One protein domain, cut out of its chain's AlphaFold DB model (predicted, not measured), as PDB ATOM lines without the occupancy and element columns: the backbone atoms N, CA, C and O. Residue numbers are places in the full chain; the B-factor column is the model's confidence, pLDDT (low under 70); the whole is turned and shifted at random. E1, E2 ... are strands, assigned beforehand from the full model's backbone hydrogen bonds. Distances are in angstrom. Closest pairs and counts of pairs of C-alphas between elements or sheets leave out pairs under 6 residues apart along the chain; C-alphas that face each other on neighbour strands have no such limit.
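This is residues 4 to 44 of the 134 residues of an uncharacterized protein of Duganella sp. SG902 (UniProt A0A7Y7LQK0). Two small antiparallel sheets of three strands each stand partly face to face as a loose little sandwich with no helix between them. The hairpin E1 and E2 belongs to one sheet, the link after E2 crosses to the other sheet, which E3, E4 and E5 make, and E6 returns beside E1. The printed part has 41 residues with no named helix and six named strands, E1 to E6 along the chain, in the orders E2 E1 E6 and E3 E4 E5. The class is all strand, though under half of the residues, 19 of 41, are in named strands. The whole is compact, with a radius of gyration of the C-alphas of 9.1 A, and the C-alphas span 23 by 21 by 14 A.

E1 is residues 4 to 6, 6.6 A long, and begins at C-alpha 4 at (22.827, 28.493, 106.363). E2, residues 11 to 14, is the longest strand by residues and measures 9.9 A. E6 is residues 41 to 43, 6.9 A long, and ends at C-alpha 43 at (19.178, 26.183, 109.051). In the other sheet E3 is residues 20 to 22, 6.1 A long, with C-alpha 20 at (18.916, 32.639, 114.950). E4, residues 25 to 27, is 6.1 A long, and E5, residues 32 to 34, is 6.6 A long.

In the first sheet E1 is the inner strand, and E2 and E6 are edge strands. E1 and E2 form a hairpin, antiparallel at 157 degrees, with N 13 and O 4 within hydrogen-bond range at 2.8 A. E6 is antiparallel to E1 at 148 degrees, and N 5 and O 42 are within hydrogen-bond range at 2.8 A. In the second sheet E3, E4 and E5 form a meander, each strand the antiparallel neighbour of the one before. The hairpin E3 and E4 stands at 141 degrees, with N 22 and O 25 within hydrogen-bond range at 2.8 A. The hairpin E4 and E5 stands at 168 degrees, with N 26 and O 33 within hydrogen-bond range at 2.8 A. Between the sheets, E4 and E6 are apart, but only just, with their closest C-alphas at 8.2 A. E5 and E6 are also only just apart, at 8.3 A.

The C-alphas farthest apart are those of Ala 8 and Asp 30, 23.3 A. The first and last printed C-alphas, of Leu 4 and Thr 44, are 7.7 A apart. The printed part has no cut and no long link; the link E5 to E6, six residues, is short, and the other four are tight. The mean pLDDT of the printed part is 91.4, and no printed residue is under 70.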
ATOM      1  N   LEU A   4      24.126  28.116 106.901       91.12
ATOM      2  CA  LEU A   4      22.827  28.493 106.363       91.12
ATOM      3  C   LEU A   4      22.709  27.928 104.939       91.12
ATOM      4  O   LEU A   4      23.674  27.975 104.178       91.12
ATOM      5  N   THR A   5      21.557  27.386 104.560       92.50
ATOM      6  CA  THR A   5      21.326  26.874 103.200       92.50
ATOM      7  C   THR A   5      20.338  27.772 102.482       92.50
ATOM      8  O   THR A   5      19.218  27.948 102.950       92.50
ATOM      9  N   HIS A   6      20.730  28.329 101.339       93.25
ATOM     10  CA  HIS A   6      19.805  29.049 100.471       93.25
ATOM     11  C   HIS A   6      18.902  28.044  99.744       93.25
ATOM     12  O   HIS A   6      19.392  27.175  99.019       93.25
ATOM     13  N   ILE A   7      17.590  28.149  99.951       91.56
ATOM     14  CA  ILE A   7      16.610  27.121  99.580       91.56
ATOM     15  C   ILE A   7      16.540  26.945  98.062       91.56
ATOM     16  O   ILE A   7      16.617  25.821  97.570       91.56
ATOM     17  N   ALA A   8      16.469  28.042  97.304       91.38
ATOM     18  CA  ALA A   8      16.285  27.981  95.853       91.38
ATOM     19  C   ALA A   8      17.492  27.395  95.100       91.38
ATOM     20  O   ALA A   8      17.333  26.824  94.023       91.38
ATOM     21  N   THR A   9      18.703  27.547  95.642       91.56
ATOM     22  CA  THR A   9      19.948  27.141  94.961       91.56
ATOM     23  C   THR A   9      20.658  25.971  95.635       91.56
ATOM     24  O   THR A   9      21.669  25.505  95.118       91.56
ATOM     25  N   ALA A  10      20.169  25.517  96.794       88.75
ATOM     26  CA  ALA A  10      20.844  24.569  97.683       88.75
ATOM     27  C   ALA A  10      22.283  24.985  98.066       88.75
ATOM     28  O   ALA A  10      23.106  24.152  98.456       88.75
ATOM     29  N   THR A  11      22.607  26.279  97.959       93.38
ATOM     30  CA  THR A  11      23.942  26.797  98.273       93.38
ATOM     31  C   THR A  11      24.126  26.844  99.782       93.38
ATOM     32  O   THR A  11      23.313  27.442 100.485       93.38
ATOM     33  N   LYS A  12      25.218  26.258 100.276       91.19
ATOM     34  CA  LYS A  12      25.604  26.321 101.689       91.19
ATOM     35  C   LYS A  12      26.495  27.530 101.939       91.19
ATOM     36  O   LYS A  12      27.474  27.735 101.225       91.19
ATOM     37  N   ILE A  13      26.153  28.302 102.958       92.06
ATOM     38  CA  ILE A  13      26.854  29.506 103.388       92.06
ATOM     39  C   ILE A  13      27.375  29.230 104.794       92.06
ATOM     40  O   ILE A  13      26.590  29.007 105.714       92.06
ATOM     41  N   GLU A  14      28.695  29.199 104.957       91.62
ATOM     42  CA  GLU A  14      29.300  29.107 106.285       91.62
ATOM     43  C   GLU A  14      29.097  30.416 107.034       91.62
ATOM     44  O   GLU A  14      29.234  31.494 106.454       91.62
ATOM     45  N   VAL A  15      28.754  30.302 108.314       91.88
ATOM     46  CA  VAL A  15      28.480  31.455 109.165       91.88
ATOM     47  C   VAL A  15      29.222  31.369 110.494       91.88
ATOM     48  O   VAL A  15      29.538  30.279 110.983       91.88
ATOM     49  N   ALA A  16      29.506  32.531 111.083       89.31
ATOM     50  CA  ALA A  16      30.333  32.641 112.283       89.31
ATOM     51  C   ALA A  16      29.642  32.135 113.560       89.31
ATOM     52  O   ALA A  16      30.313  31.665 114.479       89.31
ATOM     53  N   ALA A  17      28.311  32.209 113.628       89.50
ATOM     54  CA  ALA A  17      27.530  31.740 114.769       89.50
ATOM     55  C   ALA A  17      26.294  30.946 114.337       89.50
ATOM     56  O   ALA A  17      25.869  31.003 113.185       89.50
ATOM     57  N   VAL A  18      25.721  30.193 115.282       88.56
ATOM     58  CA  VAL A  18      24.474  29.442 115.080       88.56
ATOM     59  C   VAL A  18      23.374  30.407 114.613       88.56
ATOM     60  O   VAL A  18      23.061  31.330 115.366       88.56
ATOM     61  N   PRO A  19      22.786  30.209 113.415       91.94
ATOM     62  CA  PRO A  19      21.712  31.048 112.907       91.94
ATOM     63  C   PRO A  19      20.533  31.128 113.870       91.94
ATOM     64  O   PRO A  19      19.963  30.108 114.265       91.94
ATOM     65  N   GLN A  20      20.131  32.349 114.199       92.06
ATOM     66  CA  GLN A  20      18.916  32.639 114.950       92.06
ATOM     67  C   GLN A  20      17.958  33.420 114.060       92.06
ATOM     68  O   GLN A  20      18.314  34.464 113.522       92.06
ATOM     69  N   TRP A  21      16.738  32.913 113.888       91.00
ATOM     70  CA  TRP A  21      15.709  33.642 113.153       91.00
ATOM     71  C   TRP A  21      15.026  34.636 114.092       91.00
ATOM     72  O   TRP A  21      14.364  34.233 115.050       91.00
ATOM     73  N   ILE A  22      15.199  35.928 113.820       91.38
ATOM     74  CA  ILE A  22      14.667  37.031 114.620       91.38
ATOM     75  C   ILE A  22      13.978  38.006 113.669       91.38
ATOM     76  O   ILE A  22      14.630  38.690 112.883       91.38
ATOM     77  N   SER A  23      12.647  38.066 113.748       89.69
ATOM     78  CA  SER A  23      11.815  39.068 113.063       89.69
ATOM     79  C   SER A  23      12.160  39.266 111.579       89.69
ATOM     80  O   SER A  23      12.419  40.385 111.137       89.69
ATOM     81  N   GLY A  24      12.181  38.178 110.804       91.00
ATOM     82  CA  GLY A  24      12.434  38.234 109.360       91.00
ATOM     83  C   GLY A  24      13.909  38.380 108.970       91.00
ATOM     84  O   GLY A  24      14.222  38.793 107.855       91.00
ATOM     85  N   THR A  25      14.839  38.110 109.887       94.06
ATOM     86  CA  THR A  25      16.281  38.093 109.613       94.06
ATOM     87  C   THR A  25      16.938  36.910 110.316       94.06
ATOM     88  O   THR A  25      16.663  36.634 111.481       94.06
ATOM     89  N   TRP A  26      17.836  36.223 109.614       93.06
ATOM     90  CA  TRP A  26      18.755  35.256 110.202       93.06
ATOM     91  C   TRP A  26      19.986  35.982 110.738       93.06
ATOM     92  O   TRP A  26      20.806  36.478 109.963       93.06
ATOM     93  N   GLU A  27      20.126  36.044 112.057       94.81
ATOM     94  CA  GLU A  27      21.327  36.537 112.729       94.81
ATOM     95  C   GLU A  27      22.334  35.398 112.894       94.81
ATOM     96  O   GLU A  27      22.043  34.391 113.537       94.81
ATOM     97  N   CYS A  28      23.521  35.544 112.303       92.38
ATOM     98  CA  CYS A  28      24.529  34.484 112.243       92.38
ATOM     99  C   CYS A  28      25.902  34.954 112.759       92.38
ATOM    100  O   CYS A  28      26.945  34.531 112.259       92.38
ATOM    101  N   GLY A  29      25.903  35.839 113.761       89.88
ATOM    102  CA  GLY A  29      27.109  36.459 114.311       89.88
ATOM    103  C   GLY A  29      27.423  37.778 113.611       89.88
ATOM    104  O   GLY A  29      26.702  38.757 113.785       89.88
ATOM    105  N   ASP A  30      28.498  37.807 112.829       92.12
ATOM    106  CA  ASP A  30      28.908  38.966 112.025       92.12
ATOM    107  C   ASP A  30      28.106  39.114 110.717       92.12
ATOM    108  O   ASP A  30      28.120  40.178 110.096       92.12
ATOM    109  N   GLN A  31      27.364  38.076 110.323       93.25
ATOM    110  CA  GLN A  31      26.518  38.056 109.133       93.25
ATOM    111  C   GLN A  31      25.027  38.103 109.484       93.25
ATOM    112  O   GLN A  31      24.570  37.515 110.468       93.25
ATOM    113  N   ARG A  32      24.252  38.777 108.628       93.75
ATOM    114  CA  ARG A  32      22.787  38.823 108.684       93.75
ATOM    115  C   ARG A  32      22.195  38.571 107.305       93.75
ATOM    116  O   ARG A  32      22.678  39.138 106.326       93.75
ATOM    117  N   PHE A  33      21.130  37.778 107.246       93.56
ATOM    118  CA  PHE A  33      20.404  37.484 106.008       93.56
ATOM    119  C   PHE A  33      18.931  37.842 106.185       93.56
ATOM    120  O   PHE A  33      18.257  37.264 107.036       93.56
ATOM    121  N   THR A  34      18.431  38.813 105.420       94.44
ATOM    122  CA  THR A  34      17.009  39.180 105.441       94.44
ATOM    123  C   THR A  34      16.186  38.095 104.759       94.44
ATOM    124  O   THR A  34      16.478  37.714 103.631       94.44
ATOM    125  N   ASP A  35      15.170  37.611 105.463       91.94
ATOM    126  CA  ASP A  35      14.290  36.518 105.062       91.94
ATOM    127  C   ASP A  35      12.959  36.679 105.808       91.94
ATOM    128  O   ASP A  35      12.734  36.086 106.869       91.94
ATOM    129  N   ILE A  36      12.130  37.599 105.302       91.44
ATOM    130  CA  ILE A  36      10.907  38.067 105.970       91.44
ATOM    131  C   ILE A  36       9.936  36.905 106.191       91.44
ATOM    132  O   ILE A  36       9.394  36.763 107.287       91.44
ATOM    133  N   ASP A  37       9.787  36.056 105.177       91.19
ATOM    134  CA  ASP A  37       8.819  34.961 105.153       91.19
ATOM    135  C   ASP A  37       9.430  33.607 105.560       91.19
ATOM    136  O   ASP A  37       8.717  32.606 105.649       91.19
ATOM    137  N   LYS A  38      10.735  33.575 105.884       87.12
ATOM    138  CA  LYS A  38      11.491  32.366 106.258       87.12
ATOM    139  C   LYS A  38      11.466  31.291 105.159       87.12
ATOM    140  O   LYS A  38      11.402  30.093 105.444       87.12
ATOM    141  N   ASP A  39      11.488  31.727 103.907       92.25
ATOM    142  CA  ASP A  39      11.363  30.890 102.713       92.25
ATOM    143  C   ASP A  39      12.611  30.927 101.818       92.25
ATOM    144  O   ASP A  39      12.748  30.102 100.910       92.25
ATOM    145  N   GLN A  40      13.558  31.825 102.100       93.38
ATOM    146  CA  GLN A  40      14.797  31.950 101.331       93.38
ATOM    147  C   GLN A  40      15.923  31.100 101.902       93.38
ATOM    148  O   GLN A  40      16.739  30.565 101.146       93.38
ATOM    149  N   TYR A  41      15.972  30.951 103.226       93.19
ATOM    150  CA  TYR A  41      17.042  30.228 103.892       93.19
ATOM    151  C   TYR A  41      16.525  29.222 104.911       93.19
ATOM    152  O   TYR A  41      15.552  29.443 105.629       93.19
ATOM    153  N   SER A  42      17.243  28.111 105.023       90.88
ATOM    154  CA  SER A  42      17.032  27.112 106.058       90.88
ATOM    155  C   SER A  42      18.305  26.896 106.868       90.88
ATOM    156  O   SER A  42      19.429  26.976 106.365       90.88
ATOM    157  N   TYR A  43      18.119  26.611 108.152       87.44
ATOM    158  CA  TYR A  43      19.178  26.183 109.051       87.44
ATOM    159  C   TYR A  43      18.813  24.817 109.615       87.44
ATOM    160  O   TYR A  43      17.749  24.648 110.213       87.44
ATOM    161  N   THR A  44      19.710  23.852 109.443       82.50
ATOM    162  CA  THR A  44      19.629  22.561 110.119       82.50
ATOM    163  C   THR A  44      20.755  22.512 111.143       82.50
ATOM    164  O   THR A  44      21.923  22.489 110.744       82.50
TER     165      THR A  44